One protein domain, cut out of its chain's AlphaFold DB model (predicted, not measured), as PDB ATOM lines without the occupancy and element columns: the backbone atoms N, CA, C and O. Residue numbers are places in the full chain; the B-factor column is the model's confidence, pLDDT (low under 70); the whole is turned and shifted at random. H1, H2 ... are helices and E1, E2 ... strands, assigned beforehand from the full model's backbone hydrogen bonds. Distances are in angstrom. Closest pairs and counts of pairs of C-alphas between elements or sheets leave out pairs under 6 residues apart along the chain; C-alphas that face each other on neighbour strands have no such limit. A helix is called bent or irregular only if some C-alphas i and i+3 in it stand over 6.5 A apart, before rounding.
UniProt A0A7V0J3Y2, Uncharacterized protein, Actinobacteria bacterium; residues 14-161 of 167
ATOM      1  N   VAL A  14     -36.248  54.363  17.151       96.00
ATOM      2  CA  VAL A  14     -35.253  53.324  17.408       96.00
ATOM      3  C   VAL A  14     -34.001  53.631  16.596       96.00
ATOM      4  O   VAL A  14     -34.019  53.600  15.365       96.00
ATOM      5  N   ILE A  15     -32.906  53.916  17.300       96.44
ATOM      6  CA  ILE A  15     -31.577  54.058  16.700       96.44
ATOM      7  C   ILE A  15     -30.869  52.710  16.818       96.44
ATOM      8  O   ILE A  15     -30.707  52.195  17.928       96.44
ATOM      9  N   VAL A  16     -30.474  52.132  15.687       95.38
ATOM     10  CA  VAL A  16     -29.884  50.788  15.622       95.38
ATOM     11  C   VAL A  16     -28.437  50.835  15.163       95.38
ATOM     12  O   VAL A  16     -28.107  51.502  14.185       95.38
ATOM     13  N   ASP A  17     -27.572  50.094  15.854       95.62
ATOM     14  CA  ASP A  17     -26.218  49.861  15.366       95.62
ATOM     15  C   ASP A  17     -26.273  49.011  14.093       95.62
ATOM     16  O   ASP A  17     -26.766  47.882  14.100       95.62
ATOM     17  N   THR A  18     -25.802  49.595  12.998       96.19
ATOM     18  CA  THR A  18     -25.801  49.003  11.651       96.19
ATOM     19  C   THR A  18     -24.388  48.759  11.136       96.19
ATOM     20  O   THR A  18     -24.219  48.471   9.958       96.19
ATOM     21  N   SER A  19     -23.373  48.812  12.011       94.81
ATOM     22  CA  SER A  19     -21.966  48.594  11.635       94.81
ATOM     23  C   SER A  19     -21.746  47.266  10.895       94.81
ATOM     24  O   SER A  19     -20.987  47.219   9.938       94.81
ATOM     25  N   GLU A  20     -22.485  46.219  11.276       95.25
ATOM     26  CA  GLU A  20     -22.445  44.881  10.656       95.25
ATOM     27  C   GLU A  20     -23.598  44.637   9.656       95.25
ATOM     28  O   GLU A  20     -23.840  43.510   9.224       95.25
ATOM     29  N   ARG A  21     -24.384  45.674   9.343       94.69
ATOM     30  CA  ARG A  21     -25.608  45.614   8.525       94.69
ATOM     31  C   ARG A  21     -25.747  46.860   7.652       94.69
ATOM     32  O   ARG A  21     -26.729  47.599   7.741       94.69
ATOM     33  N   GLN A  22     -24.743  47.092   6.806       93.88
ATOM     34  CA  GLN A  22     -24.722  48.217   5.863       93.88
ATOM     35  C   GLN A  22     -25.916  48.188   4.892       93.88
ATOM     36  O   GLN A  22     -26.386  49.237   4.463       93.88
ATOM     37  N   ASP A  23     -26.468  47.007   4.613       94.88
ATOM     38  CA  ASP A  23     -27.702  46.832   3.844       94.88
ATOM     39  C   ASP A  23     -28.885  47.620   4.436       94.88
ATOM     40  O   ASP A  23     -29.640  48.242   3.695       94.88
ATOM     41  N   ILE A  24     -29.015  47.666   5.768       95.38
ATOM     42  CA  ILE A  24     -30.058  48.449   6.450       95.38
ATOM     43  C   ILE A  24     -29.785  49.953   6.311       95.38
ATOM     44  O   ILE A  24     -30.716  50.740   6.139       95.38
ATOM     45  N   GLU A  25     -28.518  50.366   6.388       95.06
ATOM     46  CA  GLU A  25     -28.126  51.771   6.250       95.06
ATOM     47  C   GLU A  25     -28.454  52.310   4.850       95.06
ATOM     48  O   GLU A  25     -29.113  53.347   4.725       95.06
ATOM     49  N   GLU A  26     -28.085  51.566   3.806       93.62
ATOM     50  CA  GLU A  26     -28.402  51.919   2.419       93.62
ATOM     51  C   GLU A  26     -29.907  51.862   2.141       93.62
ATOM     52  O   GLU A  26     -30.452  52.752   1.490       93.62
ATOM     53  N   PHE A  27     -30.613  50.871   2.694       94.31
ATOM     54  CA  PHE A  27     -32.066  50.763   2.570       94.31
ATOM     55  C   PHE A  27     -32.798  51.993   3.123       94.31
ATOM     56  O   PHE A  27     -33.717  52.517   2.486       94.31
ATOM     57  N   VAL A  28     -32.386  52.484   4.296       94.62
ATOM     58  CA  VAL A  28     -32.960  53.696   4.899       94.62
ATOM     59  C   VAL A  28     -32.593  54.939   4.091       94.62
ATOM     60  O   VAL A  28     -33.448  55.799   3.884       94.62
ATOM     61  N   ARG A  29     -31.351  55.036   3.605       92.88
ATOM     62  CA  ARG A  29     -30.911  56.146   2.749       92.88
ATOM     63  C   ARG A  29     -31.715  56.205   1.449       92.88
ATOM     64  O   ARG A  29     -32.157  57.282   1.061       92.88
ATOM     65  N   ALA A  30     -31.952  55.065   0.804       92.00
ATOM     66  CA  ALA A  30     -32.689  54.988  -0.453       92.00
ATOM     67  C   ALA A  30     -34.139  55.492  -0.314       92.00
ATOM     68  O   ALA A  30     -34.632  56.210  -1.182       92.00
ATOM     69  N   HIS A  31     -34.798  55.213   0.814       90.12
ATOM     70  CA  HIS A  31     -36.147  55.713   1.116       90.12
ATOM     71  C   HIS A  31     -36.252  57.237   1.260       90.12
ATOM     72  O   HIS A  31     -37.361  57.765   1.239       90.12
ATOM     73  N   ALA A  32     -35.139  57.968   1.371       85.38
ATOM     74  CA  ALA A  32     -35.170  59.430   1.311       85.38
ATOM     75  C   ALA A  32     -35.534  59.956  -0.092       85.38
ATOM     76  O   ALA A  32     -35.941  61.109  -0.233       85.38
ATOM     77  N   HIS A  33     -35.380  59.122  -1.125       87.44
ATOM     78  CA  HIS A  33     -35.566  59.494  -2.529       87.44
ATOM     79  C   HIS A  33     -36.567  58.600  -3.270       87.44
ATOM     80  O   HIS A  33     -36.879  58.859  -4.431       87.44
ATOM     81  N   LEU A  34     -37.061  57.550  -2.617       86.12
ATOM     82  CA  LEU A  34     -37.946  56.544  -3.196       86.12
ATOM     83  C   LEU A  34     -39.328  56.585  -2.529       86.12
ATOM     84  O   LEU A  34     -39.448  57.043  -1.391       86.12
ATOM     85  N   PRO A  35     -40.385  56.136  -3.228       82.19
ATOM     86  CA  PRO A  35     -41.727  56.084  -2.658       82.19
ATOM     87  C   PRO A  35     -41.811  55.080  -1.499       82.19
ATOM     88  O   PRO A  35     -40.917  54.259  -1.296       82.19
ATOM     89  N   SER A  36     -42.925  55.122  -0.765       84.12
ATOM     90  CA  SER A  36     -43.228  54.160   0.298       84.12
ATOM     91  C   SER A  36     -43.110  52.712  -0.189       84.12
ATOM     92  O   SER A  36     -43.642  52.361  -1.246       84.12
ATOM     93  N   GLY A  37     -42.432  51.880   0.599       86.06
ATOM     94  CA  GLY A  37     -42.328  50.439   0.377       86.06
ATOM     95  C   GLY A  37     -43.399  49.630   1.112       86.06
ATOM     96  O   GLY A  37     -44.204  50.176   1.871       86.06
ATOM     97  N   ASP A  38     -43.358  48.312   0.916       88.44
ATOM     98  CA  ASP A  38     -44.178  47.353   1.659       88.44
ATOM     99  C   ASP A  38     -43.358  46.710   2.772       88.44
ATOM    100  O   ASP A  38     -42.198  46.331   2.576       88.44
ATOM    101  N   VAL A  39     -43.983  46.569   3.938       91.75
ATOM    102  CA  VAL A  39     -43.390  45.929   5.107       91.75
ATOM    103  C   VAL A  39     -44.392  44.990   5.757       91.75
ATOM    104  O   VAL A  39     -45.550  45.340   5.981       91.75
ATOM    105  N   THR A  40     -43.923  43.798   6.110       92.25
ATOM    106  CA  THR A  40     -44.626  42.899   7.023       92.25
ATOM    107  C   THR A  40     -43.894  42.862   8.357       92.25
ATOM    108  O   THR A  40     -42.661  42.910   8.418       92.25
ATOM    109  N   GLY A  41     -44.662  42.813   9.444       92.31
ATOM    110  CA  GLY A  41     -44.139  42.853  10.801       92.31
ATOM    111  C   GLY A  41     -44.828  41.832  11.692       92.31
ATOM    112  O   GLY A  41     -46.051  41.721  11.672       92.31
ATOM    113  N   ILE A  42     -44.048  41.104  12.490       94.25
ATOM    114  CA  ILE A  42     -44.578  40.208  13.520       94.25
ATOM    115  C   ILE A  42     -43.787  40.339  14.817       94.25
ATOM    116  O   ILE A  42     -42.554  40.385  14.826       94.25
ATOM    117  N   TRP A  43     -44.518  40.369  15.926       95.12
ATOM    118  CA  TRP A  43     -43.945  40.269  17.260       95.12
ATOM    119  C   TRP A  43     -43.686  38.808  17.626       95.12
ATOM    120  O   TRP A  43     -44.552  37.951  17.470       95.12
ATOM    121  N   ALA A  44     -42.497  38.523  18.148       93.31
ATOM    122  CA  ALA A  44     -42.084  37.184  18.538       93.31
ATOM    123  C   ALA A  44     -41.284  37.206  19.844       93.31
ATOM    124  O   ALA A  44     -40.373  38.013  20.022       93.31
ATOM    125  N   GLN A  45     -41.567  36.266  20.745       93.38
ATOM    126  CA  GLN A  45     -40.737  36.041  21.927       93.38
ATOM    127  C   GLN A  45     -39.683  34.962  21.618       93.38
ATOM    128  O   GLN A  45     -40.057  33.823  21.328       93.38
ATOM    129  N   PRO A  46     -38.371  35.259  21.697       91.00
ATOM    130  CA  PRO A  46     -37.341  34.256  21.450       91.00
ATOM    131  C   PRO A  46     -37.391  33.116  22.482       91.00
ATOM    132  O   PRO A  46     -37.344  33.356  23.688       91.00
ATOM    133  N   VAL A  47     -37.396  31.862  22.016       88.31
ATOM    134  CA  VAL A  47     -37.556  30.660  22.868       88.31
ATOM    135  C   VAL A  47     -36.523  30.592  24.002       88.31
ATOM    136  O   VAL A  47     -36.871  30.299  25.148       88.31
ATOM    137  N   LYS A  48     -35.253  30.890  23.692       91.12
ATOM    138  CA  LYS A  48     -34.131  30.835  24.648       91.12
ATOM    139  C   LYS A  48     -33.966  32.108  25.487       91.12
ATOM    140  O   LYS A  48     -33.260  32.079  26.488       91.12
ATOM    141  N   HIS A  49     -34.615  33.212  25.113       91.31
ATOM    142  CA  HIS A  49     -34.427  34.523  25.740       91.31
ATOM    143  C   HIS A  49     -35.782  35.156  26.064       91.31
ATOM    144  O   HIS A  49     -36.193  36.138  25.449       91.31
ATOM    145  N   LYS A  50     -36.479  34.582  27.051       91.69
ATOM    146  CA  LYS A  50     -37.848  34.978  27.430       91.69
ATOM    147  C   LYS A  50     -37.959  36.406  27.977       91.69
ATOM    148  O   LYS A  50     -39.055  36.956  27.983       91.69
ATOM    149  N   ASP A  51     -36.850  37.008  28.396       94.19
ATOM    150  CA  ASP A  51     -36.806  38.405  28.852       94.19
ATOM    151  C   ASP A  51     -36.733  39.407  27.694       94.19
ATOM    152  O   ASP A  51     -36.674  40.616  27.919       94.19
ATOM    153  N   TYR A  52     -36.734  38.911  26.454       95.94
ATOM    154  CA  TYR A  52     -36.702  39.717  25.247       95.94
ATOM    155  C   TYR A  52     -37.978  39.555  24.428       95.94
ATOM    156  O   TYR A  52     -38.614  38.501  24.407       95.94
ATOM    157  N   MET A  53     -38.307  40.617  23.709       95.69
ATOM    158  CA  MET A  53     -39.299  40.648  22.650       95.69
ATOM    159  C   MET A  53     -38.602  41.031  21.347       95.69
ATOM    160  O   MET A  53     -37.697  41.863  21.358       95.69
ATOM    161  N   ALA A  54     -38.993  40.422  20.235       95.94
ATOM    162  CA  ALA A  54     -38.464  40.732  18.919       95.94
ATOM    163  C   ALA A  54     -39.576  41.247  18.003       95.94
ATOM    164  O   ALA A  54     -40.639  40.637  17.934       95.94
ATOM    165  N   LEU A  55     -39.311  42.331  17.280       95.94
ATOM    166  CA  LEU A  55     -40.102  42.736  16.122       95.94
ATOM    167  C   LEU A  55     -39.358  42.278  14.873       95.94
ATOM    168  O   LEU A  55     -38.287  42.805  14.567       95.94
ATOM    169  N   VAL A  56     -39.889  41.269  14.194       95.44
ATOM    170  CA  VAL A  56     -39.341  40.765  12.932       95.44
ATOM    171  C   VAL A  56     -39.971  41.557  11.800       95.44
ATOM    172  O   VAL A  56     -41.195  41.612  11.710       95.44
ATOM    173  N   LEU A  57     -39.135  42.154  10.957       95.19
ATOM    174  CA  LEU A  57     -39.541  42.986   9.833       95.19
ATOM    175  C   LEU A  57     -39.011  42.388   8.535       95.19
ATOM    176  O   LEU A  57     -37.845  41.985   8.465       95.19
ATOM    177  N   LYS A  58     -39.869  42.359   7.518       95.38
ATOM    178  CA  LYS A  58     -39.505  41.992   6.150       95.38
ATOM    179  C   LYS A  58     -40.029  43.053   5.198       95.38
ATOM    180  O   LYS A  58     -41.223  43.346   5.211       95.38
ATOM    181  N   PHE A  59     -39.129  43.609   4.407       93.94
ATOM    182  CA  PHE A  59     -39.401  44.629   3.409       93.94
ATOM    183  C   PHE A  59     -39.277  44.016   2.019       93.94
ATOM    184  O   PHE A  59     -38.351  43.241   1.790       93.94
ATOM    185  N   GLU A  60     -40.186  44.376   1.116       90.25
ATOM    186  CA  GLU A  60     -40.185  43.893  -0.278       90.25
ATOM    187  C   GLU A  60     -39.774  44.990  -1.271       90.25
ATOM    188  O   GLU A  60     -39.224  44.710  -2.333       90.25
ATOM    189  N   ARG A  61     -40.009  46.263  -0.926       87.12
ATOM    190  CA  ARG A  61     -39.703  47.427  -1.772       87.12
ATOM    191  C   ARG A  61     -38.987  48.511  -0.960       87.12
ATOM    192  O   ARG A  61     -39.305  48.678   0.217       87.12
ATOM    193  N   PRO A  62     -38.038  49.256  -1.556       83.25
ATOM    194  CA  PRO A  62     -37.510  49.145  -2.919       83.25
ATOM    195  C   PRO A  62     -36.464  48.029  -3.083       83.25
ATOM    196  O   PRO A  62     -36.017  47.778  -4.197       83.25
ATOM    197  N   ALA A  63     -36.069  47.374  -1.991       88.19
ATOM    198  CA  ALA A  63     -35.184  46.219  -1.985       88.19
ATOM    199  C   ALA A  63     -35.634  45.237  -0.897       88.19
ATOM    200  O   ALA A  63     -36.181  45.656   0.128       88.19
ATOM    201  N   GLU A  64     -35.363  43.951  -1.106       93.06
ATOM    202  CA  GLU A  64     -35.642  42.925  -0.109       93.06
ATOM    203  C   GLU A  64     -34.663  43.034   1.061       93.06
ATOM    204  O   GLU A  64     -33.466  42.779   0.926       93.06
ATOM    205  N   VAL A  65     -35.177  43.408   2.232       94.38
ATOM    206  CA  VAL A  65     -34.392  43.510   3.467       94.38
ATOM    207  C   VAL A  65     -35.179  42.879   4.602       94.38
ATOM    208  O   VAL A  65     -36.371  43.117   4.770       94.38
ATOM    209  N   SER A  66     -34.519  42.050   5.405       95.38
ATOM    210  CA  SER A  66     -35.131  41.419   6.575       95.38
ATOM    211  C   SER A  66     -34.216  41.513   7.787       95.38
ATOM    212  O   SER A  66     -33.003  41.287   7.712       95.38
ATOM    213  N   PHE A  67     -34.796  41.848   8.934       95.31
ATOM    214  CA  PHE A  67     -34.086  41.876  10.209       95.31
ATOM    215  C   PHE A  67     -35.064  41.775  11.377       95.31
ATOM    216  O   PHE A  67     -36.282  41.796  11.215       95.31
ATOM    217  N   SER A  68     -34.513  41.643  12.583       95.19
ATOM    218  CA  SER A  68     -35.299  41.695  13.810       95.19
ATOM    219  C   SER A  68     -34.727  42.723  14.772       95.19
ATOM    220  O   SER A  68     -33.516  42.781  14.991       95.19
ATOM    221  N   LEU A  69     -35.610  43.524  15.356       95.75
ATOM    222  CA  LEU A  69     -35.286  44.425  16.454       95.75
ATOM    223  C   LEU A  69     -35.547  43.687  17.761       95.75
ATOM    224  O   LEU A  69     -36.656  43.205  17.972       95.75
ATOM    225  N   ARG A  70     -34.540  43.583  18.630       95.81
ATOM    226  CA  ARG A  70     -34.667  42.914  19.932       95.81
ATOM    227  C   ARG A  70     -34.749  43.939  21.054       95.81
ATOM    228  O   ARG A  70     -33.897  44.817  21.154       95.81
ATOM    229  N   PHE A  71     -35.726  43.758  21.931       96.62
ATOM    230  CA  PHE A  71     -36.008  44.626  23.065       96.62
ATOM    231  C   PHE A  71     -35.974  43.818  24.353       96.62
ATOM    232  O   PHE A  71     -36.656  42.800  24.461       96.62
ATOM    233  N   ASN A  72     -35.211  44.263  25.345       96.38
ATOM    234  CA  ASN A  72     -35.322  43.726  26.696       96.38
ATOM    235  C   ASN A  72     -36.630  44.232  27.328       96.38
ATOM    236  O   ASN A  72     -36.828  45.438  27.441       96.38
ATOM    237  N   ILE A  73     -37.510  43.330  27.760       95.69
ATOM    238  CA  ILE A  73     -38.871  43.680  28.197       95.69
ATOM    239  C   ILE A  73     -38.847  44.587  29.437       95.69
ATOM    240  O   ILE A  73     -39.601  45.555  29.502       95.69
ATOM    241  N   ALA A  74     -37.971  44.319  30.408       92.50
ATOM    242  CA  ALA A  74     -37.901  45.108  31.638       92.50
ATOM    243  C   ALA A  74     -37.307  46.508  31.402       92.50
ATOM    244  O   ALA A  74     -37.758  47.484  31.992       92.50
ATOM    245  N   ARG A  75     -36.305  46.620  30.522       93.56
ATOM    246  CA  ARG A  75     -35.573  47.878  30.285       93.56
ATOM    247  C   ARG A  75     -36.170  48.744  29.180       93.56
ATOM    248  O   ARG A  75     -36.017  49.958  29.213       93.56
ATOM    249  N   GLN A  76     -36.784  48.123  28.181       95.62
ATOM    250  CA  GLN A  76     -37.260  48.770  26.955       95.62
ATOM    251  C   GLN A  76     -38.758  48.535  26.728       95.62
ATOM    252  O   GLN A  76     -39.266  48.842  25.654       95.62
ATOM    253  N   GLY A  77     -39.486  48.015  27.721       94.56
ATOM    254  CA  GLY A  77     -40.915  47.742  27.583       94.56
ATOM    255  C   GLY A  77     -41.744  48.984  27.259       94.56
ATOM    256  O   GLY A  77     -42.615  48.896  26.409       94.56
ATOM    257  N   GLY A  78     -41.411  50.158  27.804       93.69
ATOM    258  CA  GLY A  78     -42.102  51.403  27.432       93.69
ATOM    259  C   GLY A  78     -41.990  51.730  25.937       93.69
ATOM    260  O   GLY A  78     -42.960  52.163  25.325       93.69
ATOM    261  N   LEU A  79     -40.838  51.441  25.318       93.94
ATOM    262  CA  LEU A  79     -40.633  51.617  23.878       93.94
ATOM    263  C   LEU A  79     -41.500  50.642  23.074       93.94
ATOM    264  O   LEU A  79     -42.152  51.047  22.118       93.94
ATOM    265  N   VAL A  80     -41.530  49.366  23.472       95.12
ATOM    266  CA  VAL A  80     -42.382  48.355  22.828       95.12
ATOM    267  C   VAL A  80     -43.858  48.720  22.979       95.12
ATOM    268  O   VAL A  80     -44.586  48.671  21.993       95.12
ATOM    269  N   ASP A  81     -44.288  49.147  24.168       94.06
ATOM    270  CA  ASP A  81     -45.662  49.586  24.419       94.06
ATOM    271  C   ASP A  81     -46.035  50.762  23.514       94.06
ATOM    272  O   ASP A  81     -47.082  50.720  22.882       94.06
ATOM    273  N   GLN A  82     -45.153  51.749  23.333       92.44
ATOM    274  CA  GLN A  82     -45.390  52.850  22.396       92.44
ATOM    275  C   GLN A  82     -45.551  52.383  20.949       92.44
ATOM    276  O   GLN A  82     -46.452  52.858  20.259       92.44
ATOM    277  N   VAL A  83     -44.734  51.436  20.477       94.19
ATOM    278  CA  VAL A  83     -44.904  50.872  19.125       94.19
ATOM    279  C   VAL A  83     -46.239  50.136  19.018       94.19
ATOM    280  O   VAL A  83     -46.950  50.298  18.030       94.19
ATOM    281  N   VAL A  84     -46.612  49.366  20.043       92.94
ATOM    282  CA  VAL A  84     -47.895  48.656  20.099       92.94
ATOM    283  C   VAL A  84     -49.058  49.652  20.056       92.94
ATOM    284  O   VAL A  84     -49.930  49.509  19.212       92.94
ATOM    285  N   GLN A  85     -49.047  50.701  20.878       89.75
ATOM    286  CA  GLN A  85     -50.134  51.682  20.947       89.75
ATOM    287  C   GLN A  85     -50.226  52.576  19.704       89.75
ATOM    288  O   GLN A  85     -51.318  52.946  19.277       89.75
ATOM    289  N   THR A  86     -49.091  52.980  19.132       90.62
ATOM    290  CA  THR A  86     -49.080  53.875  17.964       90.62
ATOM    291  C   THR A  86     -49.217  53.129  16.649       90.62
ATOM    292  O   THR A  86     -49.679  53.734  15.692       90.62
ATOM    293  N   ARG A  87     -48.851  51.841  16.595       92.31
ATOM    294  CA  ARG A  87     -48.690  51.056  15.357       92.31
ATOM    295  C   ARG A  87     -47.609  51.610  14.429       92.31
ATOM    296  O   ARG A  87     -47.588  51.286  13.246       92.31
ATOM    297  N   PHE A  88     -46.693  52.422  14.953       93.38
ATOM    298  CA  PHE A  88     -45.617  53.025  14.179       93.38
ATOM    299  C   PHE A  88     -44.295  53.021  14.946       93.38
ATOM    300  O   PHE A  88     -44.259  53.070  16.175       93.38
ATOM    301  N   LEU A  89     -43.191  53.011  14.205       95.56
ATOM    302  CA  LEU A  89     -41.868  53.320  14.740       95.56
ATOM    303  C   LEU A  89     -41.014  54.019  13.688       95.56
ATOM    304  O   LEU A  89     -41.098  53.706  12.501       95.56
ATOM    305  N   TYR A  90     -40.159  54.934  14.128       95.88
ATOM    306  CA  TYR A  90     -39.065  55.425  13.305       95.88
ATOM    307  C   TYR A  90     -37.845  54.527  13.476       95.88
ATOM    308  O   TYR A  90     -37.421  54.263  14.601       95.88
ATOM    309  N   LEU A  91     -37.257  54.095  12.366       96.25
ATOM    310  CA  LEU A  91     -35.983  53.387  12.345       96.25
ATOM    311  C   LEU A  91     -34.903  54.304  11.795       96.25
ATOM    312  O   LEU A  91     -35.024  54.812  10.680       96.25
ATOM    313  N   GLN A  92     -33.835  54.471  12.565       97.06
ATOM    314  CA  GLN A  92     -32.673  55.253  12.170       97.06
ATOM    315  C   GLN A  92     -31.398  54.410  12.324       97.06
ATOM    316  O   GLN A  92     -31.093  53.961  13.433       97.06
ATOM    317  N   PRO A  93     -30.629  54.203  11.246       96.56
ATOM    318  CA  PRO A  93     -29.284  53.665  11.331       96.56
ATOM    319  C   PRO A  93     -28.405  54.572  12.194       96.56
ATOM    320  O   PRO A  93     -28.497  55.803  12.156       96.56
ATOM    321  N   GLY A  94     -27.545  53.961  12.990       95.75
ATOM    322  CA  GLY A  94     -26.581  54.667  13.810       95.75
ATOM    323  C   GLY A  94     -25.415  53.778  14.208       95.75
ATOM    324  O   GLY A  94     -25.183  52.702  13.647       95.75
ATOM    325  N   ARG A  95     -24.673  54.273  15.192       95.25
ATOM    326  CA  ARG A  95     -23.539  53.621  15.849       95.25
ATOM    327  C   ARG A  95     -23.716  53.691  17.371       95.25
ATOM    328  O   ARG A  95     -24.486  54.535  17.852       95.25
ATOM    329  N   PRO A  96     -23.020  52.848  18.153       94.00
ATOM    330  CA  PRO A  96     -23.069  52.919  19.608       94.00
ATOM    331  C   PRO A  96     -22.808  54.343  20.118       94.00
ATOM    332  O   PRO A  96     -21.878  55.018  19.685       94.00
ATOM    333  N   GLY A  97     -23.665  54.821  21.022       91.75
ATOM    334  CA  GLY A  97     -23.576  56.172  21.586       91.75
ATOM    335  C   GLY A  97     -24.279  57.273  20.783       91.75
ATOM    336  O   GLY A  97     -24.446  58.370  21.315       91.75
ATOM    337  N   ASN A  98     -24.754  57.010  19.559       93.44
ATOM    338  CA  ASN A  98     -25.588  57.971  18.833       93.44
ATOM    339  C   ASN A  98     -26.884  58.280  19.595       93.44
ATOM    340  O   ASN A  98     -27.521  57.406  20.183       93.44
ATOM    341  N   ARG A  99     -27.273  59.557  19.568       92.94
ATOM    342  CA  ARG A  99     -28.492  60.081  20.191       92.94
ATOM    343  C   ARG A  99     -29.168  61.042  19.229       92.94
ATOM    344  O   ARG A  99     -28.479  61.774  18.527       92.94
ATOM    345  N   LEU A 100     -30.497  61.132  19.300       91.56
ATOM    346  CA  LEU A 100     -31.278  62.039  18.455       91.56
ATOM    347  C   LEU A 100     -30.760  63.486  18.486       91.56
ATOM    348  O   LEU A 100     -30.703  64.125  17.445       91.56
ATOM    349  N   ALA A 101     -30.320  63.974  19.651       92.25
ATOM    350  CA  ALA A 101     -29.798  65.333  19.818       92.25
ATOM    351  C   ALA A 101     -28.604  65.672  18.904       92.25
ATOM    352  O   ALA A 101     -28.410  66.838  18.585       92.25
ATOM    353  N   VAL A 102     -27.817  64.674  18.488       92.19
ATOM    354  CA  VAL A 102     -26.653  64.859  17.601       92.19
ATOM    355  C   VAL A 102     -26.859  64.257  16.210       92.19
ATOM    356  O   VAL A 102     -26.038  64.463  15.329       92.19
ATOM    357  N   THR A 103     -27.949  63.515  16.002       93.44
ATOM    358  CA  THR A 103     -28.280  62.839  14.738       93.44
ATOM    359  C   THR A 103     -29.649  63.273  14.217       93.44
ATOM    360  O   THR A 103     -30.397  62.458  13.675       93.44
ATOM    361  N   ILE A 104     -30.057  64.515  14.484       92.56
ATOM    362  CA  ILE A 104     -31.414  64.968  14.164       92.56
ATOM    363  C   ILE A 104     -31.670  64.953  12.658       92.56
ATOM    364  O   ILE A 104     -32.768  64.583  12.254       92.56
ATOM    365  N   ASP A 105     -30.652  65.230  11.849       92.75
ATOM    366  CA  ASP A 105     -30.742  65.269  10.387       92.75
ATOM    367  C   ASP A 105     -30.393  63.928   9.722       92.75
ATOM    368  O   ASP A 105     -30.401  63.819   8.496       92.75
ATOM    369  N   ASN A 106     -30.108  62.882  10.509       94.38
ATOM    370  CA  ASN A 106     -29.802  61.570   9.949       94.38
ATOM    371  C   ASN A 106     -31.043  60.962   9.263       94.38
ATOM    372  O   ASN A 106     -32.157  61.077   9.792       94.38
ATOM    373  N   PRO A 107     -30.856  60.244   8.137       94.06
ATOM    374  CA  PRO A 107     -31.932  59.522   7.469       94.06
ATOM    375  C   PRO A 107     -32.635  58.536   8.404       94.06
ATOM    376  O   PRO A 107     -31.992  57.787   9.140       94.06
ATOM    377  N   ARG A 108     -33.967  58.514   8.347       95.06
ATOM    378  CA  ARG A 108     -34.814  57.561   9.069       95.06
ATOM    379  C   ARG A 108     -36.058  57.246   8.260       95.06
ATOM    380  O   ARG A 108     -36.558  58.111   7.545       95.06
ATOM    381  N   ILE A 109     -36.585  56.045   8.438       94.44
ATOM    382  CA  ILE A 109     -37.857  55.630   7.842       94.44
ATOM    383  C   ILE A 109     -38.922  55.474   8.915       94.44
ATOM    384  O   ILE A 109     -38.630  55.067  10.039       94.44
ATOM    385  N   LEU A 110     -40.159  55.797   8.553       94.25
ATOM    386  CA  LEU A 110     -41.332  55.454   9.337       94.25
ATOM    387  C   LEU A 110     -41.821  54.072   8.909       94.25
ATOM    388  O   LEU A 110     -42.029  53.832   7.725       94.25
ATOM    389  N   ILE A 111     -42.041  53.190   9.874       94.19
ATOM    390  CA  ILE A 111     -42.515  51.830   9.640       94.19
ATOM    391  C   ILE A 111     -43.873  51.684  10.315       94.19
ATOM    392  O   ILE A 111     -43.998  51.937  11.514       94.19
ATOM    393  N   ALA A 112     -44.875  51.265   9.543       92.31
ATOM    394  CA  ALA A 112     -46.152  50.817  10.081       92.31
ATOM    395  C   ALA A 112     -45.997  49.390  10.625       92.31
ATOM    396  O   ALA A 112     -45.466  48.510   9.946       92.31
ATOM    397  N   VAL A 113     -46.453  49.160  11.852       91.81
ATOM    398  CA  VAL A 113     -46.444  47.852  12.505       91.81
ATOM    399  C   VAL A 113     -47.887  47.365  12.599       91.81
ATOM    400  O   VAL A 113     -48.674  47.973  13.328       91.81
ATOM    401  N   PRO A 114     -48.260  46.298  11.872       79.88
ATOM    402  CA  PRO A 114     -49.642  45.848  11.824       79.88
ATOM    403  C   PRO A 114     -50.129  45.373  13.196       79.88
ATOM    404  O   PRO A 114     -49.381  44.777  13.979       79.88
ATOM    405  N   ASP A 115     -51.410  45.618  13.465       79.38
ATOM    406  CA  ASP A 115     -52.098  45.035  14.610       79.38
ATOM    407  C   ASP A 115     -52.382  43.556  14.330       79.38
ATOM    408  O   ASP A 115     -53.295  43.205  13.585       79.38
ATOM    409  N   ALA A 116     -51.553  42.686  14.900       77.81
ATOM    410  CA  ALA A 116     -51.691  41.239  14.792       77.81
ATOM    411  C   ALA A 116     -52.309  40.612  16.059       77.81
ATOM    412  O   ALA A 116     -52.040  39.450  16.358       77.81
ATOM    413  N   GLY A 117     -53.064  41.382  16.860       83.12
ATOM    414  CA  GLY A 117     -53.640  40.900  18.125       83.12
ATOM    415  C   GLY A 117     -52.594  40.667  19.224       83.12
ATOM    416  O   GLY A 117     -52.798  39.880  20.150       83.12
ATOM    417  N   PHE A 118     -51.439  41.327  19.121       90.88
ATOM    418  CA  PHE A 118     -50.327  41.145  20.054       90.88
ATOM    419  C   PHE A 118     -50.572  41.809  21.420       90.88
ATOM    420  O   PHE A 118     -49.963  41.414  22.414       90.88
ATOM    421  N   ASP A 119     -51.483  42.773  21.493       91.62
ATOM    422  CA  ASP A 119     -51.692  43.675  22.628       91.62
ATOM    423  C   ASP A 119     -51.929  42.961  23.961       91.62
ATOM    424  O   ASP A 119     -51.262  43.247  24.956       91.62
ATOM    425  N   GLU A 120     -52.840  41.988  24.000       91.38
ATOM    426  CA  GLU A 120     -53.135  41.242  25.229       91.38
ATOM    427  C   GLU A 120     -51.928  40.432  25.706       91.38
ATOM    428  O   GLU A 120     -51.621  40.353  26.903       91.38
ATOM    429  N   THR A 121     -51.210  39.835  24.752       93.06
ATOM    430  CA  THR A 121     -49.992  39.079  25.033       93.06
ATOM    431  C   THR A 121     -48.897  40.003  25.542       93.06
ATOM    432  O   THR A 121     -48.249  39.678  26.542       93.06
ATOM    433  N   TRP A 122     -48.728  41.166  24.915       94.88
ATOM    434  CA  TRP A 122     -47.787  42.190  25.339       94.88
ATOM    435  C   TRP A 122     -48.067  42.660  26.766       94.88
ATOM    436  O   TRP A 122     -47.176  42.589  27.613       94.88
ATOM    437  N   ASN A 123     -49.317  43.025  27.065       93.31
ATOM    438  CA  ASN A 123     -49.743  43.480  28.389       93.31
ATOM    439  C   ASN A 123     -49.346  42.469  29.467       93.31
ATOM    440  O   ASN A 123     -48.651  42.795  30.432       93.31
ATOM    441  N   ARG A 124     -49.720  41.203  29.269       93.75
ATOM    442  CA  ARG A 124     -49.402  40.127  30.211       93.75
ATOM    443  C   ARG A 124     -47.894  39.942  30.394       93.75
ATOM    444  O   ARG A 124     -47.438  39.720  31.518       93.75
ATOM    445  N   LEU A 125     -47.119  39.993  29.309       94.56
ATOM    446  CA  LEU A 125     -45.666  39.819  29.360       94.56
ATOM    447  C   LEU A 125     -44.978  40.977  30.081       94.56
ATOM    448  O   LEU A 125     -44.122  40.730  30.935       94.56
ATOM    449  N   TRP A 126     -45.367  42.215  29.784       95.06
ATOM    450  CA  TRP A 126     -44.725  43.392  30.353       95.06
ATOM    451  C   TRP A 126     -45.015  43.534  31.848       95.06
ATOM    452  O   TRP A 126     -44.071  43.645  32.632       95.06
ATOM    453  N   HIS A 127     -46.276  43.374  32.274       94.19
ATOM    454  CA  HIS A 127     -46.630  43.327  33.700       94.19
ATOM    455  C   HIS A 127     -45.821  42.264  34.450       94.19
ATOM    456  O   HIS A 127     -45.259  42.523  35.516       94.19
ATOM    457  N   LYS A 128     -45.714  41.057  33.881       94.19
ATOM    458  CA  LYS A 128     -44.965  39.954  34.491       94.19
ATOM    459  C   LYS A 128     -43.473  40.266  34.616       94.19
ATOM    460  O   LYS A 128     -42.877  39.930  35.639       94.19
ATOM    461  N   ALA A 129     -42.868  40.864  33.593       94.75
ATOM    462  CA  ALA A 129     -41.459  41.245  33.609       94.75
ATOM    463  C   ALA A 129     -41.183  42.357  34.632       94.75
ATOM    464  O   ALA A 129     -40.267  42.222  35.439       94.75
ATOM    465  N   MET A 130     -42.021  43.397  34.670       94.50
ATOM    466  CA  MET A 130     -41.895  44.500  35.628       94.50
ATOM    467  C   MET A 130     -42.073  44.033  37.075       94.50
ATOM    468  O   MET A 130     -41.267  44.369  37.937       94.50
ATOM    469  N   ALA A 131     -43.071  43.188  37.348       95.25
ATOM    470  CA  ALA A 131     -43.261  42.632  38.685       95.25
ATOM    471  C   ALA A 131     -42.054  41.785  39.133       95.25
ATOM    472  O   ALA A 131     -41.648  41.850  40.290       95.25
ATOM    473  N   ARG A 132     -41.445  41.006  38.226       94.75
ATOM    474  CA  ARG A 132     -40.216  40.249  38.530       94.75
ATOM    475  C   ARG A 132     -39.047  41.167  38.866       94.75
ATOM    476  O   ARG A 132     -38.350  40.902  39.839       94.75
ATOM    477  N   GLU A 133     -38.869  42.236  38.097       94.31
ATOM    478  CA  GLU A 133     -37.831  43.242  38.328       94.31
ATOM    479  C   GLU A 133     -37.997  43.922  39.698       94.31
ATOM    480  O   GLU A 133     -37.028  44.098  40.432       94.31
ATOM    481  N   PHE A 134     -39.228  44.256  40.093       95.38
ATOM    482  CA  PHE A 134     -39.497  44.857  41.401       95.38
ATOM    483  C   PHE A 134     -39.301  43.895  42.571       95.38
ATOM    484  O   PHE A 134     -38.742  44.290  43.594       95.38
ATOM    485  N   VAL A 135     -39.683  42.623  42.416       97.00
ATOM    486  CA  VAL A 135     -39.365  41.591  43.416       97.00
ATOM    487  C   VAL A 135     -37.853  41.429  43.560       97.00
ATOM    488  O   VAL A 135     -37.354  41.361  44.680       97.00
ATOM    489  N   ALA A 136     -37.106  41.430  42.452       95.12
ATOM    490  CA  ALA A 136     -35.645  41.363  42.486       95.12
ATOM    491  C   ALA A 136     -35.006  42.573  43.196       95.12
ATOM    492  O   ALA A 136     -33.913  42.456  43.741       95.12
ATOM    493  N   LYS A 137     -35.708  43.713  43.248       94.75
ATOM    494  CA  LYS A 137     -35.321  44.927  43.989       94.75
ATOM    495  C   LYS A 137     -35.807  44.954  45.444       94.75
ATOM    496  O   LYS A 137     -35.658  45.973  46.109       94.75
ATOM    497  N   GLY A 138     -36.371  43.855  45.944       96.75
ATOM    498  CA  GLY A 138     -36.742  43.692  47.352       96.75
ATOM    499  C   GLY A 138     -38.203  43.992  47.688       96.75
ATOM    500  O   GLY A 138     -38.571  43.935  48.859       96.75
ATOM    501  N   MET A 139     -39.061  44.278  46.701       96.94
ATOM    502  CA  MET A 139     -40.498  44.431  46.957       96.94
ATOM    503  C   MET A 139     -41.171  43.078  47.221       96.94
ATOM    504  O   MET A 139     -40.815  42.053  46.631       96.94
ATOM    505  N   SER A 140     -42.219  43.073  48.050       97.44
ATOM    506  CA  SER A 140     -43.092  41.901  48.161       97.44
ATOM    507  C   SER A 140     -43.839  41.647  46.845       97.44
ATOM    508  O   SER A 140     -44.008  42.536  46.011       97.44
ATOM    509  N   ARG A 141     -44.349  40.423  46.651       94.88
ATOM    510  CA  ARG A 141     -45.091  40.067  45.425       94.88
ATOM    511  C   ARG A 141     -46.329  40.933  45.197       94.88
ATOM    512  O   ARG A 141     -46.684  41.166  44.045       94.88
ATOM    513  N   GLN A 142     -46.999  41.357  46.267       95.06
ATOM    514  CA  GLN A 142     -48.167  42.228  46.169       95.06
ATOM    515  C   GLN A 142     -47.749  43.637  45.740       95.06
ATOM    516  O   GLN A 142     -48.206  44.104  44.701       95.06
ATOM    517  N   GLN A 143     -46.795  44.240  46.455       96.00
ATOM    518  CA  GLN A 143     -46.259  45.567  46.128       96.00
ATOM    519  C   GLN A 143     -45.709  45.626  44.700       96.00
ATOM    520  O   GLN A 143     -45.976  46.568  43.966       96.00
ATOM    521  N   ALA A 144     -44.992  44.588  44.263       96.31
ATOM    522  CA  ALA A 144     -44.449  44.513  42.911       96.31
ATOM    523  C   ALA A 144     -45.537  44.468  41.825       96.31
ATOM    524  O   ALA A 144     -45.340  45.008  40.737       96.31
ATOM    525  N   ARG A 145     -46.679  43.822  42.093       94.31
ATOM    526  CA  ARG A 145     -47.815  43.802  41.159       94.31
ATOM    527  C   ARG A 145     -48.450  45.181  41.051       94.31
ATOM    528  O   ARG A 145     -48.638  45.651  39.933       94.31
ATOM    529  N   GLU A 146     -48.721  45.819  42.183       95.38
ATOM    530  CA  GLU A 146     -49.296  47.167  42.248       95.38
ATOM    531  C   GLU A 146     -48.375  48.181  41.548       95.38
ATOM    532  O   GLU A 146     -48.774  48.790  40.556       95.38
ATOM    533  N   ALA A 147     -47.092  48.220  41.921       94.44
ATOM    534  CA  ALA A 147     -46.093  49.087  41.298       94.44
ATOM    535  C   ALA A 147     -45.937  48.835  39.786       94.44
ATOM    536  O   ALA A 147     -45.766  49.774  39.010       94.44
ATOM    537  N   SER A 148     -46.016  47.574  39.335       93.56
ATOM    538  CA  SER A 148     -45.979  47.265  37.898       93.56
ATOM    539  C   SER A 148     -47.167  47.852  37.143       93.56
ATOM    540  O   SER A 148     -46.991  48.348  36.033       93.56
ATOM    541  N   ALA A 149     -48.359  47.814  37.738       93.62
ATOM    542  CA  ALA A 149     -49.551  48.366  37.120       93.62
ATOM    543  C   ALA A 149     -49.499  49.891  37.060       93.62
ATOM    544  O   ALA A 149     -49.870  50.466  36.039       93.62
ATOM    545  N   ASP A 150     -48.986  50.533  38.104       93.75
ATOM    546  CA  ASP A 150     -48.886  51.989  38.149       93.75
ATOM    547  C   ASP A 150     -47.865  52.523  37.146       93.75
ATOM    548  O   ASP A 150     -48.208  53.399  36.355       93.75
ATOM    549  N   VAL A 151     -46.677  51.918  37.052       90.94
ATOM    550  CA  VAL A 151     -45.677  52.313  36.044       90.94
ATOM    551  C   VAL A 151     -46.215  52.163  34.621       90.94
ATOM    552  O   VAL A 151     -46.035  53.053  33.793       90.94
ATOM    553  N   ILE A 152     -46.898  51.055  34.315       91.75
ATOM    554  CA  ILE A 152     -47.477  50.832  32.981       91.75
ATOM    555  C   ILE A 152     -48.564  51.872  32.681       91.75
ATOM    556  O   ILE A 152     -48.627  52.405  31.572       91.75
ATOM    557  N   ARG A 153     -49.396  52.202  33.672       92.44
ATOM    558  CA  ARG A 153     -50.439  53.226  33.548       92.44
ATOM    559  C   ARG A 153     -49.847  54.609  33.282       92.44
ATOM    560  O   ARG A 153     -50.325  55.311  32.394       92.44
ATOM    561  N   GLU A 154     -48.803  54.990  34.011       90.44
ATOM    562  CA  GLU A 154     -48.109  56.267  33.817       90.44
ATOM    563  C   GLU A 154     -47.472  56.365  32.427       90.44
ATOM    564  O   GLU A 154     -47.638  57.377  31.741       90.44
ATOM    565  N   TRP A 155     -46.822  55.294  31.962       88.62
ATOM    566  CA  TRP A 155     -46.267  55.227  30.607       88.62
ATOM    567  C   TRP A 155     -47.323  55.427  29.517       88.62
ATOM    568  O   TRP A 155     -47.083  56.129  28.529       88.62
ATOM    569  N   ARG A 156     -48.507  54.836  29.689       89.69
ATOM    570  CA  ARG A 156     -49.609  54.976  28.727       89.69
ATOM    571  C   ARG A 156     -50.201  56.366  28.728       89.69
ATOM    572  O   ARG A 156     -50.397  56.925  27.656       89.69
ATOM    573  N   ARG A 157     -50.356  56.967  29.905       87.81
ATOM    574  CA  ARG A 157     -50.775  58.365  30.027       87.81
ATOM    575  C   ARG A 157     -49.826  59.306  29.283       87.81
ATOM    576  O   ARG A 157     -50.278  60.232  28.620       87.81
ATOM    577  N   PHE A 158     -48.515  59.065  29.361       81.50
ATOM    578  CA  PHE A 158     -47.543  59.826  28.574       81.50
ATOM    579  C   PHE A 158     -47.709  59.593  27.063       81.50
ATOM    580  O   PHE A 158     -47.601  60.525  26.275       81.50
ATOM    581  N   SER A 159     -48.007  58.361  26.653       75.62
ATOM    582  CA  SER A 159     -48.166  57.987  25.239       75.62
ATOM    583  C   SER A 159     -49.475  58.492  24.614       75.62
ATOM    584  O   SER A 159     -49.553  58.661  23.398       75.62
ATOM    585  N   GLU A 160     -50.492  58.772  25.433       81.12
ATOM    586  CA  GLU A 160     -51.740  59.429  25.026       81.12
ATOM    587  C   GLU A 160     -51.561  60.919  24.714       81.12
ATOM    588  O   GLU A 160     -52.438  61.516  24.084       81.12
ATOM    589  N   PHE A 161     -50.437  61.520  25.124       80.06
ATOM    590  CA  PHE A 161     -50.141  62.914  24.828       80.06
ATOM    591  C   PHE A 161     -50.179  63.162  23.317       80.06
ATOM    592  O   PHE A 161     -49.471  62.519  22.535       80.06
TER     593      PHE A 161
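This is residues 14 to 161 of the 167 residues of an uncharacterized protein of Actinobacteria bacterium (UniProt A0A7V0J3Y2). A three-stranded sheet, E2 E3 E4, forms a wall; over one of its faces lie helix H2 and, beside H2, a smaller sheet, E1 E5 E6, whose strands run crosswise to those of the wall. Helices H3 and H4 reach past one end of the wall, H4 folding back to H2, and H1 packs on the small sheet near the other end. The printed part has 148 residues, with four named helices and six named strands in the order E1 H1 E2 E3 E4 H2 E5 E6 H3 H4. The class is mixed; E2 E3 E4 is all antiparallel and E1 E5 E6 is mixed. The whole is compact, with a radius of gyration of the C-alphas of 16.9 A, yet elongated, spanning 53 by 34 by 33 A.

E2 is residues 39 to 44, 16.1 A long; E3, residues 52 to 59, is 22.5 A, and E4, residues 65 to 72, 23.2 A. E1, residues 14 to 17, begins with C-alpha 14 at (-35.253, 53.324, 17.408) and is 9.9 A long. E5, residues 88 to 94, is 19.1 A, and E6, residues 109 to 112, 9.8 A. H1 is residues 22 to 30, 12.2 A. H2, residues 73 to 86, is 17.7 A and irregular, with C-alphas 75 and 78 7.9 A apart. H3, residues 119 to 136, is 25.6 A. H4, residues 141 to 159, is 27.2 A and ends with C-alpha 159 at (-48.166, 57.987, 25.239).

E2 E3 E4 is a meander, each strand the antiparallel neighbour of the one before; N 42 and O 56 are 3.0 A apart, N 55 and O 69 2.9 A. With H2 and H3 on one face it makes two layers. H2 is over E3 and E4, at a height over the sheet of 9.4 A. E5 is parallel to E1, with N 92 and O 14 at 2.9 A, and forms a hairpin with E6, with N 91 and O 109 at 2.9 A. H1 is over E5 at a height of 8.0 A and only grazes E2 E3 E4. H2 and H3 touch at a shallow tilt of 24 degrees, opposite ways, closest at the C-alphas of Ala 74 and Ala 129, 5.6 A. H3, with residues 127 to 135 alone, touches H4 at a steep tilt of 51 degrees; the C-alphas of Ala 131 and Ala 144 are closest, 4.8 A. H4, with residues 152 to 159 alone, touches H2, closest at the C-alphas of Gly 78 and Trp 155, 6.5 A. In H1, H3 and H4 every O i to N i+4 pair is within hydrogen-bond range; in H2, 8 of 10 are.

The C-alphas farthest apart are those of His 33 and Ser 140, 54.2 A. The printed part has no cut. The link from E5 to E6, residues 95 to 108, is long. The mean pLDDT of the printed part is 92.6, and no printed residue is under 70.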